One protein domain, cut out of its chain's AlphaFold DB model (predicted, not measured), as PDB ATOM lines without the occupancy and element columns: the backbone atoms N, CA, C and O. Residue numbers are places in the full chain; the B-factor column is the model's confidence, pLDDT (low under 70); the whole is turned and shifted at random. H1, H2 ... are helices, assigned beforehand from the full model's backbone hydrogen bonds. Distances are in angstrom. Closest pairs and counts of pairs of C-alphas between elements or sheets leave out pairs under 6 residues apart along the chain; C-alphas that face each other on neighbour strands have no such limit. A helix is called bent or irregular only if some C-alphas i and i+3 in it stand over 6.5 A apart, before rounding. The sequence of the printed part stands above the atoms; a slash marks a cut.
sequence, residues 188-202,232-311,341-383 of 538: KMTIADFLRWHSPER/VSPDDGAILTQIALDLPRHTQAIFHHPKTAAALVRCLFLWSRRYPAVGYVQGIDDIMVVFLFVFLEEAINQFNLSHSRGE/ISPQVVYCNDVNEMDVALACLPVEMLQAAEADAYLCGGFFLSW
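AT A GLANCE: This is residues 188 to 202, 232 to 311 and 341 to 383 of the 538 residues of the protein "Rab-GAP TBC domain-containing protein" of Trypanosoma vivax (strain Y486) (UniProt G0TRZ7). The long helix H4 crosses H7, and H3 packs on both, giving a core of three helices; residues 305 to 311 of H4 stick out. H2 folds back along H3, H1 packs across H2, and the small pair H5 and H6 packs on H4 through H5. The 138 printed residues hold seven named helices, H1 to H7 in chain order, and no named strand: all helix. The whole is compact, with a radius of gyration of the C-alphas of 15.4 A and spans of 53 by 37 by 25 A.

IN THESE COORDINATES: H4, residues 284 to 311, is 41.8 A long and begins at C-alpha 284 (169.040, 148.142, 231.516). H7, residues 363 to 382, is 27.9 A long and ends at C-alpha 382 (175.511, 157.275, 232.199). H3, residues 258 to 274, measures 24.0 A, and H2, residues 234 to 249, 23.8 A. H1 is residues 191 to 197, H5 343 to 347, H6 351 to 360. H2 and H5 are irregular, but only just: C-alphas 245 and 248 are 6.7 A apart, C-alphas 343 and 346 6.50 A.

HOW THE PARTS SIT: H4 and H7 touch, closest at the C-alphas of Phe 295 and Ala 369, 4.7 A, opposite ways at 35.2 degrees, only just steep. H3 touches H4 with residues 264 to 268 alone, closest at C-alphas Leu 264 and Val 289, 6.9 A. H3 touches H7 at C-alphas Cys 267 and Tyr 374, 5.2 A. H2 and H3 form a helical hairpin, closest at C-alphas Ile 239 and Phe 269, 6.6 A. H1 and H2 only just touch, with 3 pairs of C-alphas within 8 A, the closest those of Trp 197 and Thr 241, 7.6 A. H5 touches H4 at C-alphas Pro 343 and Glu 297, 5.1 A, and H6 at C-alphas Val 345 and Met 354, 6.0 A. Every O i to N i+4 pair is within hydrogen-bond range in H1, H3 and H7; H2 has 10 of 12, H4 22 of 24, H6 5 of 6, and H5 0 of 1, with 1 of 2 O i to N i+3 pairs.

THE WHOLE: The farthest C-alphas, of Pro 234 and Glu 311, are 52.7 A apart. Residues 203 to 231 and 312 to 340 are not printed, with C-alpha gaps of 22.0 A and 16.1 A. Of the links printed whole, none is long. Residues 195 to 202 and 310 to 311 have pLDDT under 70.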
ATOM      1  N   LYS A 188     156.414 155.825 245.437       81.50
ATOM      2  CA  LYS A 188     155.368 155.706 246.470       81.50
ATOM      3  C   LYS A 188     154.703 154.329 246.532       81.50
ATOM      4  O   LYS A 188     153.933 154.071 247.447       81.50
ATOM      5  N   MET A 189     154.965 153.470 245.552       80.00
ATOM      6  CA  MET A 189     154.293 152.182 245.409       80.00
ATOM      7  C   MET A 189     154.918 151.124 246.324       80.00
ATOM      8  O   MET A 189     156.138 151.068 246.472       80.00
ATOM      9  N   THR A 190     154.104 150.260 246.933       77.81
ATOM     10  CA  THR A 190     154.644 149.103 247.662       77.81
ATOM     11  C   THR A 190     155.044 147.998 246.685       77.81
ATOM     12  O   THR A 190     154.488 147.899 245.594       77.81
ATOM     13  N   ILE A 191     155.961 147.106 247.076       70.50
ATOM     14  CA  ILE A 191     156.282 145.936 246.239       70.50
ATOM     15  C   ILE A 191     155.047 145.061 246.001       70.50
ATOM     16  O   ILE A 191     154.863 144.539 244.912       70.50
ATOM     17  N   ALA A 192     154.159 144.942 246.989       71.44
ATOM     18  CA  ALA A 192     152.928 144.178 246.841       71.44
ATOM     19  C   ALA A 192     151.972 144.832 245.828       71.44
ATOM     20  O   ALA A 192     151.314 144.120 245.075       71.44
ATOM     21  N   ASP A 193     151.906 146.167 245.791       75.19
ATOM     22  CA  ASP A 193     151.164 146.902 244.762       75.19
ATOM     23  C   ASP A 193     151.823 146.745 243.385       75.19
ATOM     24  O   ASP A 193     151.121 146.496 242.413       75.19
ATOM     25  N   PHE A 194     153.156 146.791 243.301       80.12
ATOM     26  CA  PHE A 194     153.890 146.567 242.051       80.12
ATOM     27  C   PHE A 194     153.681 145.153 241.495       80.12
ATOM     28  O   PHE A 194     153.424 144.989 240.311       80.12
ATOM     29  N   LEU A 195     153.723 144.121 242.340       69.12
ATOM     30  CA  LEU A 195     153.444 142.747 241.907       69.12
ATOM     31  C   LEU A 195     151.989 142.581 241.437       69.12
ATOM     32  O   LEU A 195     151.718 141.815 240.513       69.12
ATOM     33  N   ARG A 196     151.049 143.334 242.028       68.94
ATOM     34  CA  ARG A 196     149.646 143.396 241.583       68.94
ATOM     35  C   ARG A 196     149.440 144.230 240.319       68.94
ATOM     36  O   ARG A 196     148.476 143.964 239.606       68.94
ATOM     37  N   TRP A 197     150.320 145.190 240.026       65.50
ATOM     38  CA  TRP A 197     150.242 146.095 238.869       65.50
ATOM     39  C   TRP A 197     150.080 145.339 237.540       65.50
ATOM     40  O   TRP A 197     149.415 145.821 236.627       65.50
ATOM     41  N   HIS A 198     150.598 144.108 237.459       56.22
ATOM     42  CA  HIS A 198     150.526 143.254 236.266       56.22
ATOM     43  C   HIS A 198     149.450 142.162 236.319       56.22
ATOM     44  O   HIS A 198     149.337 141.386 235.372       56.22
ATOM     45  N   SER A 199     148.637 142.083 237.379       51.97
ATOM     46  CA  SER A 199     147.541 141.107 237.491       51.97
ATOM     47  C   SER A 199     146.158 141.751 237.596       51.97
ATOM     48  O   SER A 199     145.576 141.788 238.680       51.97
ATOM     49  N   PRO A 200     145.576 142.172 236.457       44.06
ATOM     50  CA  PRO A 200     144.127 142.256 236.368       44.06
ATOM     51  C   PRO A 200     143.493 140.934 235.907       44.06
ATOM     52  O   PRO A 200     142.534 140.521 236.535       44.06
ATOM     53  N   GLU A 201     143.990 140.234 234.864       44.62
ATOM     54  CA  GLU A 201     143.181 139.142 234.257       44.62
ATOM     55  C   GLU A 201     143.870 138.166 233.260       44.62
ATOM     56  O   GLU A 201     143.180 137.455 232.528       44.62
ATOM     57  N   ARG A 202     145.210 138.053 233.165       41.84
ATOM     58  CA  ARG A 202     145.844 137.141 232.171       41.84
ATOM     59  C   ARG A 202     147.043 136.344 232.705       41.84
ATOM     60  O   ARG A 202     148.150 136.849 232.731       41.84
ATOM     61  N   VAL A 232     149.601 157.510 239.990       79.94
ATOM     62  CA  VAL A 232     150.870 157.406 239.259       79.94
ATOM     63  C   VAL A 232     150.753 158.202 237.961       79.94
ATOM     64  O   VAL A 232     149.764 158.085 237.242       79.94
ATOM     65  N   SER A 233     151.753 159.037 237.657       86.19
ATOM     66  CA  SER A 233     151.766 159.783 236.392       86.19
ATOM     67  C   SER A 233     151.771 158.805 235.203       86.19
ATOM     68  O   SER A 233     152.365 157.733 235.329       86.19
ATOM     69  N   PRO A 234     151.171 159.143 234.046       85.94
ATOM     70  CA  PRO A 234     151.189 158.261 232.876       85.94
ATOM     71  C   PRO A 234     152.603 157.823 232.465       85.94
ATOM     72  O   PRO A 234     152.819 156.648 232.175       85.94
ATOM     73  N   ASP A 235     153.576 158.736 232.525       87.94
ATOM     74  CA  ASP A 235     154.976 158.454 232.185       87.94
ATOM     75  C   ASP A 235     155.618 157.495 233.197       87.94
ATOM     76  O   ASP A 235     156.302 156.539 232.827       87.94
ATOM     77  N   ASP A 236     155.354 157.710 234.489       90.94
ATOM     78  CA  ASP A 236     155.836 156.830 235.556       90.94
ATOM     79  C   ASP A 236     155.207 155.434 235.433       90.94
ATOM     80  O   ASP A 236     155.888 154.419 235.596       90.94
ATOM     81  N   GLY A 237     153.914 155.380 235.103       88.69
ATOM     82  CA  GLY A 237     153.167 154.150 234.873       88.69
ATOM     83  C   GLY A 237     153.703 153.364 233.679       88.69
ATOM     84  O   GLY A 237     153.810 152.142 233.764       88.69
ATOM     85  N   ALA A 238     154.107 154.037 232.598       90.50
ATOM     86  CA  ALA A 238     154.728 153.397 231.440       90.50
ATOM     87  C   ALA A 238     156.075 152.746 231.801       90.50
ATOM     88  O   ALA A 238     156.293 151.575 231.480       90.50
ATOM     89  N   ILE A 239     156.936 153.459 232.540       93.31
ATOM     90  CA  ILE A 239     158.217 152.925 233.034       93.31
ATOM     91  C   ILE A 239     157.978 151.682 233.900       93.31
ATOM     92  O   ILE A 239     158.557 150.625 233.654       93.31
ATOM     93  N   LEU A 240     157.097 151.786 234.899       92.31
ATOM     94  CA  LEU A 240     156.800 150.690 235.827       92.31
ATOM     95  C   LEU A 240     156.184 149.479 235.119       92.31
ATOM     96  O   LEU A 240     156.525 148.337 235.438       92.31
ATOM     97  N   THR A 241     155.319 149.721 234.133       89.75
ATOM     98  CA  THR A 241     154.704 148.665 233.322       89.75
ATOM     99  C   THR A 241     155.763 147.885 232.555       89.75
ATOM    100  O   THR A 241     155.752 146.656 232.588       89.75
ATOM    101  N   GLN A 242     156.709 148.572 231.916       93.00
ATOM    102  CA  GLN A 242     157.771 147.899 231.175       93.00
ATOM    103  C   GLN A 242     158.711 147.123 232.112       93.00
ATOM    104  O   GLN A 242     159.022 145.970 231.829       93.00
ATOM    105  N   ILE A 243     159.082 147.691 233.269       94.62
ATOM    106  CA  ILE A 243     159.934 146.999 234.251       94.62
ATOM    107  C   ILE A 243     159.295 145.679 234.703       94.62
ATOM    108  O   ILE A 243     159.961 144.647 234.674       94.62
ATOM    109  N   ALA A 244     158.012 145.650 235.082       90.56
ATOM    110  CA  ALA A 244     157.418 144.381 235.529       90.56
ATOM    111  C   ALA A 244     157.008 143.419 234.403       90.56
ATOM    112  O   ALA A 244     156.700 142.263 234.689       90.56
ATOM    113  N   LEU A 245     157.070 143.831 233.132       89.19
ATOM    114  CA  LEU A 245     157.074 142.880 232.012       89.19
ATOM    115  C   LEU A 245     158.439 142.204 231.835       89.19
ATOM    116  O   LEU A 245     158.516 141.122 231.249       89.19
ATOM    117  N   ASP A 246     159.504 142.846 232.308       93.06
ATOM    118  CA  ASP A 246     160.879 142.448 232.049       93.06
ATOM    119  C   ASP A 246     161.468 141.590 233.166       93.06
ATOM    120  O   ASP A 246     161.951 140.492 232.884       93.06
ATOM    121  N   LEU A 247     161.365 142.033 234.426       93.00
ATOM    122  CA  LEU A 247     161.998 141.339 235.555       93.00
ATOM    123  C   LEU A 247     161.601 139.855 235.683       93.00
ATOM    124  O   LEU A 247     162.496 139.032 235.873       93.00
ATOM    125  N   PRO A 248     160.321 139.454 235.512       89.19
ATOM    126  CA  PRO A 248     159.936 138.046 235.629       89.19
ATOM    127  C   PRO A 248     160.510 137.126 234.541       89.19
ATOM    128  O   PRO A 248     160.388 135.911 234.660       89.19
ATOM    129  N   ARG A 249     161.096 137.669 233.462       89.56
ATOM    130  CA  ARG A 249     161.669 136.867 232.363       89.56
ATOM    131  C   ARG A 249     163.062 136.328 232.679       89.56
ATOM    132  O   ARG A 249     163.547 135.463 231.953       89.56
ATOM    133  N   HIS A 250     163.707 136.841 233.724       90.31
ATOM    134  CA  HIS A 250     165.003 136.347 234.181       90.31
ATOM    135  C   HIS A 250     164.865 135.026 234.924       90.31
ATOM    136  O   HIS A 250     163.813 134.712 235.469       90.31
ATOM    137  N   THR A 251     165.937 134.242 234.975       88.75
ATOM    138  CA  THR A 251     165.945 132.933 235.649       88.75
ATOM    139  C   THR A 251     166.548 132.974 237.054       88.75
ATOM    140  O   THR A 251     166.239 132.114 237.871       88.75
ATOM    141  N   GLN A 252     167.384 133.970 237.349       91.00
ATOM    142  CA  GLN A 252     168.133 134.068 238.606       91.00
ATOM    143  C   GLN A 252     167.234 134.495 239.774       91.00
ATOM    144  O   GLN A 252     166.368 135.361 239.621       91.00
ATOM    145  N   ALA A 253     167.485 133.953 240.972       93.62
ATOM    146  CA  ALA A 253     166.640 134.168 242.151       93.62
ATOM    147  C   ALA A 253     166.531 135.644 242.564       93.62
ATOM    148  O   ALA A 253     165.494 136.073 243.072       93.62
ATOM    149  N   ILE A 254     167.575 136.440 242.313       95.62
ATOM    150  CA  ILE A 254     167.628 137.862 242.671       95.62
ATOM    151  C   ILE A 254     166.500 138.692 242.033       95.62
ATOM    152  O   ILE A 254     166.061 139.680 242.625       95.62
ATOM    153  N   PHE A 255     165.995 138.281 240.866       94.56
ATOM    154  CA  PHE A 255     164.893 138.954 240.168       94.56
ATOM    155  C   PHE A 255     163.515 138.605 240.730       94.56
ATOM    156  O   PHE A 255     162.565 139.361 240.540       94.56
ATOM    157  N   HIS A 256     163.410 137.479 241.436       91.62
ATOM    158  CA  HIS A 256     162.139 136.922 241.905       91.62
ATOM    159  C   HIS A 256     161.951 137.072 243.409       91.62
ATOM    160  O   HIS A 256     160.822 137.162 243.891       91.62
ATOM    161  N   HIS A 257     163.044 137.131 244.170       92.38
ATOM    162  CA  HIS A 257     162.966 137.323 245.606       92.38
ATOM    163  C   HIS A 257     162.418 138.734 245.934       92.38
ATOM    164  O   HIS A 257     162.981 139.733 245.475       92.38
ATOM    165  N   PRO A 258     161.352 138.878 246.753       89.69
ATOM    166  CA  PRO A 258     160.632 140.147 246.893       89.69
ATOM    167  C   PRO A 258     161.494 141.333 247.331       89.69
ATOM    168  O   PRO A 258     161.296 142.446 246.846       89.69
ATOM    169  N   LYS A 259     162.463 141.119 248.232       93.00
ATOM    170  CA  LYS A 259     163.327 142.206 248.722       93.00
ATOM    171  C   LYS A 259     164.262 142.740 247.627       93.00
ATOM    172  O   LYS A 259     164.410 143.952 247.493       93.00
ATOM    173  N   THR A 260     164.865 141.850 246.840       96.06
ATOM    174  CA  THR A 260     165.845 142.199 245.798       96.06
ATOM    175  C   THR A 260     165.157 142.661 244.521       96.06
ATOM    176  O   THR A 260     165.582 143.652 243.935       96.06
ATOM    177  N   ALA A 261     164.027 142.050 244.156       94.75
ATOM    178  CA  ALA A 261     163.161 142.542 243.092       94.75
ATOM    179  C   ALA A 261     162.702 143.978 243.387       94.75
ATOM    180  O   ALA A 261     162.813 144.853 242.534       94.75
ATOM    181  N   ALA A 262     162.270 144.268 244.622       93.88
ATOM    182  CA  ALA A 262     161.876 145.622 245.004       93.88
ATOM    183  C   ALA A 262     163.032 146.630 244.912       93.88
ATOM    184  O   ALA A 262     162.815 147.761 244.475       93.88
ATOM    185  N   ALA A 263     164.244 146.223 245.304       97.31
ATOM    186  CA  ALA A 263     165.449 147.034 245.156       97.31
ATOM    187  C   ALA A 263     165.735 147.343 243.675       97.31
ATOM    188  O   ALA A 263     165.871 148.508 243.306       97.31
ATOM    189  N   LEU A 264     165.725 146.322 242.806       98.00
ATOM    190  CA  LEU A 264     165.913 146.488 241.361       98.00
ATOM    191  C   LEU A 264     164.869 147.422 240.753       98.00
ATOM    192  O   LEU A 264     165.232 148.352 240.039       98.00
ATOM    193  N   VAL A 265     163.588 147.229 241.072       97.00
ATOM    194  CA  VAL A 265     162.501 148.083 240.571       97.00
ATOM    195  C   VAL A 265     162.732 149.542 240.950       97.00
ATOM    196  O   VAL A 265     162.596 150.411 240.092       97.00
ATOM    197  N   ARG A 266     163.111 149.829 242.203       97.62
ATOM    198  CA  ARG A 266     163.406 151.201 242.644       97.62
ATOM    199  C   ARG A 266     164.605 151.785 241.909       97.62
ATOM    200  O   ARG A 266     164.513 152.912 241.429       97.62
ATOM    201  N   CYS A 267     165.695 151.031 241.780       98.62
ATOM    202  CA  CYS A 267     166.882 151.470 241.049       98.62
ATOM    203  C   CYS A 267     166.565 151.791 239.582       98.62
ATOM    204  O   CYS A 267     166.892 152.883 239.113       98.62
ATOM    205  N   LEU A 268     165.892 150.875 238.885       98.38
ATOM    206  CA  LEU A 268     165.521 151.016 237.477       98.38
ATOM    207  C   LEU A 268     164.551 152.177 237.272       98.38
ATOM    208  O   LEU A 268     164.806 153.050 236.448       98.38
ATOM    209  N   PHE A 269     163.488 152.248 238.074       97.50
ATOM    210  CA  PHE A 269     162.505 153.324 237.989       97.50
ATOM    211  C   PHE A 269     163.137 154.700 238.216       97.50
ATOM    212  O   PHE A 269     162.946 155.612 237.409       97.50
ATOM    213  N   LEU A 270     163.899 154.864 239.303       97.88
ATOM    214  CA  LEU A 270     164.507 156.149 239.643       97.88
ATOM    215  C   LEU A 270     165.529 156.585 238.594       97.88
ATOM    216  O   LEU A 270     165.571 157.767 238.249       97.88
ATOM    217  N   TRP A 271     166.323 155.646 238.067       98.06
ATOM    218  CA  TRP A 271     167.281 155.950 237.011       98.06
ATOM    219  C   TRP A 271     166.551 156.369 235.732       98.06
ATOM    220  O   TRP A 271     166.763 157.472 235.237       98.06
ATOM    221  N   SER A 272     165.600 155.566 235.256       97.56
ATOM    222  CA  SER A 272     164.834 155.857 234.039       97.56
ATOM    223  C   SER A 272     164.069 157.176 234.115       97.56
ATOM    224  O   SER A 272     164.052 157.939 233.152       97.56
ATOM    225  N   ARG A 273     163.510 157.506 235.285       95.31
ATOM    226  CA  ARG A 273     162.870 158.804 235.531       95.31
ATOM    227  C   ARG A 273     163.864 159.969 235.473       95.31
ATOM    228  O   ARG A 273     163.513 161.055 235.012       95.31
ATOM    229  N   ARG A 274     165.091 159.780 235.966       95.44
ATOM    230  CA  ARG A 274     166.153 160.803 235.954       95.44
ATOM    231  C   ARG A 274     166.701 161.060 234.546       95.44
ATOM    232  O   ARG A 274     167.175 162.165 234.289       95.44
ATOM    233  N   TYR A 275     166.600 160.082 233.646       95.50
ATOM    234  CA  TYR A 275     167.082 160.150 232.264       95.50
ATOM    235  C   TYR A 275     165.930 159.995 231.254       95.50
ATOM    236  O   TYR A 275     165.889 159.010 230.522       95.50
ATOM    237  N   PRO A 276     165.003 160.967 231.141       93.81
ATOM    238  CA  PRO A 276     163.778 160.822 230.342       93.81
ATOM    239  C   PRO A 276     164.013 160.658 228.832       93.81
ATOM    240  O   PRO A 276     163.156 160.124 228.140       93.81
ATOM    241  N   ALA A 277     165.167 161.093 228.309       92.25
ATOM    242  CA  ALA A 277     165.540 160.860 226.909       92.25
ATOM    243  C   ALA A 277     165.845 159.380 226.606       92.25
ATOM    244  O   ALA A 277     165.777 158.965 225.452       92.25
ATOM    245  N   VAL A 278     166.199 158.610 227.639       96.19
ATOM    246  CA  VAL A 278     166.414 157.161 227.573       96.19
ATOM    247  C   VAL A 278     165.176 156.422 228.083       96.19
ATOM    248  O   VAL A 278     164.700 155.496 227.438       96.19
ATOM    249  N   GLY A 279     164.639 156.834 229.234       95.75
ATOM    250  CA  GLY A 279     163.571 156.118 229.922       95.75
ATOM    251  C   GLY A 279     164.040 154.753 230.429       95.75
ATOM    252  O   GLY A 279     165.199 154.574 230.813       95.75
ATOM    253  N   TYR A 280     163.121 153.789 230.489       97.62
ATOM    254  CA  TYR A 280     163.469 152.386 230.701       97.62
ATOM    255  C   TYR A 280     163.453 151.663 229.358       97.62
ATOM    256  O   TYR A 280     162.462 151.714 228.632       97.62
ATOM    257  N   VAL A 281     164.548 150.973 229.060       96.62
ATOM    258  CA  VAL A 281     164.711 150.138 227.875       96.62
ATOM    259  C   VAL A 281     165.121 148.758 228.365       96.62
ATOM    260  O   VAL A 281     166.033 148.644 229.186       96.62
ATOM    261  N   GLN A 282     164.450 147.719 227.866       95.25
ATOM    262  CA  GLN A 282     164.816 146.328 228.136       95.25
ATOM    263  C   GLN A 282     166.321 146.140 227.919       95.25
ATOM    264  O   GLN A 282     166.821 146.563 226.885       95.25
ATOM    265  N   GLY A 283     167.034 145.511 228.851       94.50
ATOM    266  CA  GLY A 283     168.496 145.381 228.867       94.50
ATOM    267  C   GLY A 283     169.177 146.262 229.923       94.50
ATOM    268  O   GLY A 283     170.268 145.938 230.382       94.50
ATOM    269  N   ILE A 284     168.534 147.345 230.379       97.31
ATOM    270  CA  ILE A 284     169.040 148.142 231.516       97.31
ATOM    271  C   ILE A 284     168.968 147.336 232.826       97.31
ATOM    272  O   ILE A 284     169.803 147.500 233.716       97.31
ATOM    273  N   ASP A 285     167.999 146.433 232.934       97.44
ATOM    274  CA  ASP A 285     167.860 145.445 234.003       97.44
ATOM    275  C   ASP A 285     169.039 144.461 234.068       97.44
ATOM    276  O   ASP A 285     169.560 144.236 235.164       97.44
ATOM    277  N   ASP A 286     169.528 143.979 232.917       97.06
ATOM    278  CA  ASP A 286     170.752 143.165 232.827       97.06
ATOM    279  C   ASP A 286     171.987 143.926 233.344       97.06
ATOM    280  O   ASP A 286     172.930 143.315 233.840       97.06
ATOM    281  N   ILE A 287     171.990 145.264 233.265       97.56
ATOM    282  CA  ILE A 287     173.091 146.099 233.761       97.56
ATOM    283  C   ILE A 287     172.976 146.363 235.256       97.56
ATOM    284  O   ILE A 287     173.942 146.176 235.997       97.56
ATOM    285  N   MET A 288     171.806 146.795 235.721       98.62
ATOM    286  CA  MET A 288     171.618 147.185 237.118       98.62
ATOM    287  C   MET A 288     171.820 146.005 238.080       98.62
ATOM    288  O   MET A 288     172.377 146.185 239.166       98.62
ATOM    289  N   VAL A 289     171.418 144.791 237.682       98.25
ATOM    290  CA  VAL A 289     171.557 143.600 238.532       98.25
ATOM    291  C   VAL A 289     173.013 143.259 238.844       98.25
ATOM    292  O   VAL A 289     173.306 142.819 239.952       98.25
ATOM    293  N   VAL A 290     173.945 143.536 237.925       98.25
ATOM    294  CA  VAL A 290     175.375 143.254 238.118       98.25
ATOM    295  C   VAL A 290     175.928 144.029 239.312       98.25
ATOM    296  O   VAL A 290     176.651 143.477 240.140       98.25
ATOM    297  N   PHE A 291     175.537 145.295 239.447       98.69
ATOM    298  CA  PHE A 291     175.921 146.107 240.598       98.69
ATOM    299  C   PHE A 291     175.223 145.640 241.876       98.69
ATOM    300  O   PHE A 291     175.847 145.623 242.936       98.69
ATOM    301  N   LEU A 292     173.959 145.210 241.786       98.56
ATOM    302  CA  LEU A 292     173.260 144.661 242.944       98.56
ATOM    303  C   LEU A 292     173.917 143.372 243.453       98.56
ATOM    304  O   LEU A 292     174.053 143.234 244.664       98.56
ATOM    305  N   PHE A 293     174.388 142.479 242.574       97.75
ATOM    306  CA  PHE A 293     175.154 141.297 242.985       97.75
ATOM    307  C   PHE A 293     176.378 141.680 243.817       97.75
ATOM    308  O   PHE A 293     176.533 141.195 244.935       97.75
ATOM    309  N   VAL A 294     177.211 142.596 243.305       97.88
ATOM    310  CA  VAL A 294     178.458 143.007 243.968       97.88
ATOM    311  C   VAL A 294     178.194 143.603 245.348       97.88
ATOM    312  O   VAL A 294     178.869 143.252 246.315       97.88
ATOM    313  N   PHE A 295     177.219 144.505 245.465       98.50
ATOM    314  CA  PHE A 295     176.978 145.192 246.732       98.50
ATOM    315  C   PHE A 295     176.134 144.385 247.720       98.50
ATOM    316  O   PHE A 295     176.274 144.584 248.927       98.50
ATOM    317  N   LEU A 296     175.295 143.459 247.251       97.88
ATOM    318  CA  LEU A 296     174.585 142.538 248.136       97.88
ATOM    319  C   LEU A 296     175.528 141.470 248.699       97.88
ATOM    320  O   LEU A 296     175.443 141.147 249.883       97.88
ATOM    321  N   GLU A 297     176.461 140.977 247.882       96.00
ATOM    322  CA  GLU A 297     177.532 140.095 248.347       96.00
ATOM    323  C   GLU A 297     178.376 140.779 249.436       96.00
ATOM    324  O   GLU A 297     178.643 140.188 250.482       96.00
ATOM    325  N   GLU A 298     178.708 142.060 249.248       95.50
ATOM    326  CA  GLU A 298     179.394 142.868 250.262       95.50
ATOM    327  C   GLU A 298     178.593 143.010 251.557       95.50
ATOM    328  O   GLU A 298     179.143 142.868 252.648       95.50
ATOM    329  N   ALA A 299     177.290 143.281 251.461       96.50
ATOM    330  CA  ALA A 299     176.427 143.395 252.633       96.50
ATOM    331  C   ALA A 299     176.430 142.102 253.465       96.50
ATOM    332  O   ALA A 299     176.523 142.156 254.692       96.50
ATOM    333  N   ILE A 300     176.396 140.946 252.799       94.62
ATOM    334  CA  ILE A 300     176.492 139.635 253.446       94.62
ATOM    335  C   ILE A 300     177.875 139.424 254.078       94.62
ATOM    336  O   ILE A 300     177.967 138.992 255.228       94.62
ATOM    337  N   ASN A 301     178.956 139.777 253.378       92.12
ATOM    338  CA  ASN A 301     180.309 139.698 253.929       92.12
ATOM    339  C   ASN A 301     180.463 140.552 255.195       92.12
ATOM    340  O   ASN A 301     180.947 140.062 256.215       92.12
ATOM    341  N   GLN A 302     179.994 141.801 255.173       90.94
ATOM    342  CA  GLN A 302     180.029 142.693 256.336       90.94
ATOM    343  C   GLN A 302     179.199 142.154 257.505       90.94
ATOM    344  O   GLN A 302     179.631 142.222 258.661       90.94
ATOM    345  N   PHE A 303     178.033 141.569 257.220       92.06
ATOM    346  CA  PHE A 303     177.227 140.880 258.222       92.06
ATOM    347  C   PHE A 303     178.027 139.753 258.891       92.06
ATOM    348  O   PHE A 303     178.204 139.777 260.112       92.06
ATOM    349  N   ASN A 304     178.608 138.837 258.113       89.94
ATOM    350  CA  ASN A 304     179.403 137.720 258.632       89.94
ATOM    351  C   ASN A 304     180.636 138.184 259.442       89.94
ATOM    352  O   ASN A 304     180.960 137.612 260.489       89.94
ATOM    353  N   LEU A 305     181.307 139.253 258.995       85.25
ATOM    354  CA  LEU A 305     182.461 139.841 259.686       85.25
ATOM    355  C   LEU A 305     182.074 140.458 261.036       85.25
ATOM    356  O   LEU A 305     182.780 140.267 262.029       85.25
ATOM    357  N   SER A 306     180.956 141.185 261.095       84.69
ATOM    358  CA  SER A 306     180.487 141.822 262.333       84.69
ATOM    359  C   SER A 306     180.158 140.802 263.430       84.69
ATOM    360  O   SER A 306     180.511 141.019 264.591       84.69
ATOM    361  N   HIS A 307     179.597 139.649 263.055       79.69
ATOM    362  CA  HIS A 307     179.284 138.561 263.985       79.69
ATOM    363  C   HIS A 307     180.555 137.889 264.518       79.69
ATOM    364  O   HIS A 307     180.698 137.715 265.726       79.69
ATOM    365  N   SER A 308     181.536 137.625 263.649       75.50
ATOM    366  CA  SER A 308     182.837 137.063 264.055       75.50
ATOM    367  C   SER A 308     183.597 137.949 265.064       75.50
ATOM    368  O   SER A 308     184.285 137.449 265.960       75.50
ATOM    369  N   ARG A 309     183.480 139.283 264.941       71.75
ATOM    370  CA  ARG A 309     184.123 140.249 265.857       71.75
ATOM    371  C   ARG A 309     183.446 140.300 267.226       71.75
ATOM    372  O   ARG A 309     184.154 140.377 268.228       71.75
ATOM    373  N   GLY A 310     182.112 140.236 267.268       65.19
ATOM    374  CA  GLY A 310     181.347 140.182 268.518       65.19
ATOM    375  C   GLY A 310     181.729 138.972 269.377       65.19
ATOM    376  O   GLY A 310     182.032 139.125 270.556       65.19
ATOM    377  N   GLU A 311     181.853 137.794 268.759       60.59
ATOM    378  CA  GLU A 311     182.215 136.553 269.460       60.59
ATOM    379  C   GLU A 311     183.644 136.558 270.025       60.59
ATOM    380  O   GLU A 311     183.907 135.979 271.081       60.59
ATOM    381  N   ILE A 341     175.928 133.406 256.548       87.75
ATOM    382  CA  ILE A 341     175.284 133.392 255.236       87.75
ATOM    383  C   ILE A 341     176.374 133.187 254.185       87.75
ATOM    384  O   ILE A 341     177.341 133.944 254.153       87.75
ATOM    385  N   SER A 342     176.220 132.213 253.287       90.38
ATOM    386  CA  SER A 342     177.119 132.101 252.134       90.38
ATOM    387  C   SER A 342     176.987 133.351 251.250       90.38
ATOM    388  O   SER A 342     175.900 133.586 250.724       90.38
ATOM    389  N   PRO A 343     178.054 134.141 251.015       89.62
ATOM    390  CA  PRO A 343     177.979 135.318 250.141       89.62
ATOM    391  C   PRO A 343     177.618 134.955 248.692       89.62
ATOM    392  O   PRO A 343     177.047 135.767 247.968       89.62
ATOM    393  N   GLN A 344     177.882 133.707 248.282       89.19
ATOM    394  CA  GLN A 344     177.552 133.196 246.948       89.19
ATOM    395  C   GLN A 344     176.056 133.022 246.704       89.19
ATOM    396  O   GLN A 344     175.648 132.908 245.548       89.19
ATOM    397  N   VAL A 345     175.236 133.044 247.759       92.38
ATOM    398  CA  VAL A 345     173.780 132.921 247.636       92.38
ATOM    399  C   VAL A 345     173.195 133.976 246.701       92.38
ATOM    400  O   VAL A 345     172.177 133.733 246.064       92.38
ATOM    401  N   VAL A 346     173.859 135.128 246.534       93.56
ATOM    402  CA  VAL A 346     173.370 136.176 245.635       93.56
ATOM    403  C   VAL A 346     173.279 135.715 244.176       93.56
ATOM    404  O   VAL A 346     172.455 136.251 243.445       93.56
ATOM    405  N   TYR A 347     174.058 134.708 243.763       93.00
ATOM    406  CA  TYR A 347     174.088 134.170 242.395       93.00
ATOM    407  C   TYR A 347     173.226 132.910 242.209       93.00
ATOM    408  O   TYR A 347     173.264 132.296 241.141       93.00
ATOM    409  N   CYS A 348     172.476 132.485 243.232       92.06
ATOM    410  CA  CYS A 348     171.670 131.270 243.153       92.06
ATOM    411  C   CYS A 348     170.456 131.429 242.215       92.06
ATOM    412  O   CYS A 348     169.994 132.533 241.903       92.06
ATOM    413  N   ASN A 349     169.908 130.293 241.783       91.06
ATOM    414  CA  ASN A 349     168.642 130.236 241.044       91.06
ATOM    415  C   ASN A 349     167.450 129.861 241.948       91.06
ATOM    416  O   ASN A 349     166.311 129.923 241.493       91.06
ATOM    417  N   ASP A 350     167.686 129.498 243.217       90.25
ATOM    418  CA  ASP A 350     166.631 129.129 244.169       90.25
ATOM    419  C   ASP A 350     166.221 130.320 245.049       90.25
ATOM    420  O   ASP A 350     166.959 130.801 245.908       90.25
ATOM    421  N   VAL A 351     164.985 130.781 244.861       91.31
ATOM    422  CA  VAL A 351     164.403 131.889 245.630       91.31
ATOM    423  C   VAL A 351     164.304 131.572 247.123       91.31
ATOM    424  O   VAL A 351     164.410 132.490 247.931       91.31
ATOM    425  N   ASN A 352     164.124 130.306 247.510       91.06
ATOM    426  CA  ASN A 352     164.030 129.924 248.921       91.06
ATOM    427  C   ASN A 352     165.395 129.985 249.611       91.06
ATOM    428  O   ASN A 352     165.477 130.409 250.760       91.06
ATOM    429  N   GLU A 353     166.467 129.602 248.911       90.25
ATOM    430  CA  GLU A 353     167.837 129.732 249.423       90.25
ATOM    431  C   GLU A 353     168.168 131.209 249.691       90.25
ATOM    432  O   GLU A 353     168.648 131.568 250.770       90.25
ATOM    433  N   MET A 354     167.801 132.081 248.748       92.25
ATOM    434  CA  MET A 354     167.907 133.531 248.906       92.25
ATOM    435  C   MET A 354     167.032 134.067 250.056       92.25
ATOM    436  O   MET A 354     167.488 134.926 250.807       92.25
ATOM    437  N   ASP A 355     165.795 133.582 250.215       91.88
ATOM    438  CA  ASP A 355     164.881 134.015 251.287       91.88
ATOM    439  C   ASP A 355     165.453 133.705 252.674       91.88
ATOM    440  O   ASP A 355     165.505 134.587 253.533       91.88
ATOM    441  N   VAL A 356     165.990 132.495 252.866       90.19
ATOM    442  CA  VAL A 356     166.660 132.100 254.114       90.19
ATOM    443  C   VAL A 356     167.859 133.006 254.403       90.19
ATOM    444  O   VAL A 356     167.997 133.501 255.522       90.19
ATOM    445  N   ALA A 357     168.699 133.275 253.401       89.88
ATOM    446  CA  ALA A 357     169.844 134.167 253.552       89.88
ATOM    447  C   ALA A 357     169.423 135.599 253.923       89.88
ATOM    448  O   ALA A 357     169.922 136.188 254.884       89.88
ATOM    449  N   LEU A 358     168.466 136.169 253.190       92.56
ATOM    450  CA  LEU A 358     168.031 137.550 253.378       92.56
ATOM    451  C   LEU A 358     167.081 137.738 254.565       92.56
ATOM    452  O   LEU A 358     166.795 138.883 254.926       92.56
ATOM    453  N   ALA A 359     166.582 136.667 255.184       91.69
ATOM    454  CA  ALA A 359     165.847 136.736 256.444       91.69
ATOM    455  C   ALA A 359     166.749 137.174 257.608       91.69
ATOM    456  O   ALA A 359     166.291 137.909 258.484       91.69
ATOM    457  N   CYS A 360     168.024 136.774 257.592       87.75
ATOM    458  CA  CYS A 360     169.006 137.122 258.620       87.75
ATOM    459  C   CYS A 360     169.683 138.484 258.386       87.75
ATOM    460  O   CYS A 360     170.197 139.075 259.333       87.75
ATOM    461  N   LEU A 361     169.685 138.991 257.148       93.31
ATOM    462  CA  LEU A 361     170.371 140.236 256.798       93.31
ATOM    463  C   LEU A 361     169.594 141.482 257.293       93.31
ATOM    464  O   LEU A 361     168.422 141.643 256.927       93.31
ATOM    465  N   PRO A 362     170.228 142.401 258.053       94.88
ATOM    466  CA  PRO A 362     169.616 143.662 258.468       94.88
ATOM    467  C   PRO A 362     169.134 144.495 257.278       94.88
ATOM    468  O   PRO A 362     169.799 144.579 256.239       94.88
ATOM    469  N   VAL A 363     167.982 145.151 257.433       94.69
ATOM    470  CA  VAL A 363     167.358 145.918 256.345       94.69
ATOM    471  C   VAL A 363     168.228 147.097 255.909       94.69
ATOM    472  O   VAL A 363     168.275 147.415 254.724       94.69
ATOM    473  N   GLU A 364     168.982 147.690 256.830       96.19
ATOM    474  CA  GLU A 364     169.887 148.810 256.580       96.19
ATOM    475  C   GLU A 364     171.049 148.396 255.667       96.19
ATOM    476  O   GLU A 364     171.471 149.172 254.811       96.19
ATOM    477  N   MET A 365     171.545 147.161 255.807       97.06
ATOM    478  CA  MET A 365     172.606 146.620 254.951       97.06
ATOM    479  C   MET A 365     172.096 146.362 253.532       97.06
ATOM    480  O   MET A 365     172.767 146.722 252.564       97.06
ATOM    481  N   LEU A 366     170.881 145.821 253.397       97.19
ATOM    482  CA  LEU A 366     170.229 145.668 252.096       97.19
ATOM    483  C   LEU A 366     169.968 147.032 251.431       97.19
ATOM    484  O   LEU A 366     170.253 147.202 250.249       97.19
ATOM    485  N   GLN A 367     169.467 148.015 252.183       97.69
ATOM    486  CA  GLN A 367     169.230 149.375 251.687       97.69
ATOM    487  C   GLN A 367     170.527 150.081 251.276       97.69
ATOM    488  O   GLN A 367     170.537 150.840 250.306       97.69
ATOM    489  N   ALA A 368     171.625 149.841 251.996       98.31
ATOM    490  CA  ALA A 368     172.942 150.341 251.628       98.31
ATOM    491  C   ALA A 368     173.451 149.695 250.329       98.31
ATOM    492  O   ALA A 368     173.954 150.412 249.465       98.31
ATOM    493  N   ALA A 369     173.278 148.379 250.168       98.56
ATOM    494  CA  ALA A 369     173.633 147.664 248.943       98.56
ATOM    495  C   ALA A 369     172.827 148.155 247.731       98.56
ATOM    496  O   ALA A 369     173.387 148.417 246.669       98.56
ATOM    497  N   GLU A 370     171.520 148.342 247.909       98.62
ATOM    498  CA  GLU A 370     170.623 148.913 246.904       98.62
ATOM    499  C   GLU A 370     171.045 150.330 246.491       98.62
ATOM    500  O   GLU A 370     171.152 150.626 245.300       98.62
ATOM    501  N   ALA A 371     171.325 151.201 247.465       98.75
ATOM    502  CA  ALA A 371     171.766 152.564 247.195       98.75
ATOM    503  C   ALA A 371     173.099 152.588 246.431       98.75
ATOM    504  O   ALA A 371     173.249 153.352 245.479       98.75
ATOM    505  N   ASP A 372     174.053 151.736 246.804       98.75
ATOM    506  CA  ASP A 372     175.334 151.621 246.106       98.75
ATOM    507  C   ASP A 372     175.159 151.091 244.677       98.75
ATOM    508  O   ASP A 372     175.790 151.606 243.751       98.75
ATOM    509  N   ALA A 373     174.260 150.120 244.478       98.81
ATOM    510  CA  ALA A 373     173.921 149.608 243.156       98.81
ATOM    511  C   ALA A 373     173.331 150.705 242.265       98.81
ATOM    512  O   ALA A 373     173.785 150.887 241.136       98.81
ATOM    513  N   TYR A 374     172.398 151.507 242.789       98.75
ATOM    514  CA  TYR A 374     171.859 152.663 242.075       98.75
ATOM    515  C   TYR A 374     172.938 153.696 241.728       98.75
ATOM    516  O   TYR A 374     172.974 154.198 240.606       98.75
ATOM    517  N   LEU A 375     173.813 154.033 242.680       98.56
ATOM    518  CA  LEU A 375     174.839 155.058 242.488       98.56
ATOM    519  C   LEU A 375     175.869 154.626 241.444       98.56
ATOM    520  O   LEU A 375     176.118 155.356 240.482       98.56
ATOM    521  N   CYS A 376     176.461 153.449 241.623       98.56
ATOM    522  CA  CYS A 376     177.564 153.007 240.785       98.56
ATOM    523  C   CYS A 376     177.054 152.414 239.454       98.56
ATOM    524  O   CYS A 376     177.609 152.721 238.398       98.56
ATOM    525  N   GLY A 377     175.921 151.702 239.460       98.31
ATOM    526  CA  GLY A 377     175.243 151.266 238.236       98.31
ATOM    527  C   GLY A 377     174.670 152.430 237.431       98.31
ATOM    528  O   GLY A 377     174.812 152.470 236.211       98.31
ATOM    529  N   GLY A 378     174.113 153.442 238.100       97.75
ATOM    530  CA  GLY A 378     173.645 154.660 237.446       97.75
ATOM    531  C   GLY A 378     174.772 155.485 236.821       97.75
ATOM    532  O   GLY A 378     174.590 156.038 235.735       97.75
ATOM    533  N   PHE A 379     175.944 155.525 237.465       97.38
ATOM    534  CA  PHE A 379     177.155 156.106 236.888       97.38
ATOM    535  C   PHE A 379     177.597 155.346 235.633       97.38
ATOM    536  O   PHE A 379     177.813 155.968 234.595       97.38
ATOM    537  N   PHE A 380     177.668 154.015 235.688       97.31
ATOM    538  CA  PHE A 380     178.062 153.205 234.535       97.31
ATOM    539  C   PHE A 380     177.074 153.338 233.367       97.31
ATOM    540  O   PHE A 380     177.478 153.610 232.240       97.31
ATOM    541  N   LEU A 381     175.766 153.287 233.639       97.12
ATOM    542  CA  LEU A 381     174.720 153.536 232.641       97.12
ATOM    543  C   LEU A 381     174.811 154.934 232.019       97.12
ATOM    544  O   LEU A 381     174.453 155.114 230.855       97.12
ATOM    545  N   SER A 382     175.324 155.931 232.749       95.12
ATOM    546  CA  SER A 382     175.511 157.275 232.199       95.12
ATOM    547  C   SER A 382     176.503 157.309 231.029       95.12
ATOM    548  O   SER A 382     176.372 158.176 230.164       95.12
ATOM    549  N   TRP A 383     177.430 156.348 230.953       95.06
ATOM    550  CA  TRP A 383     178.334 156.160 229.814       95.06
ATOM    551  C   TRP A 383     177.707 155.404 228.646       95.06
ATOM    552  O   TRP A 383     178.262 155.422 227.551       95.06
TER     553      TRP A 383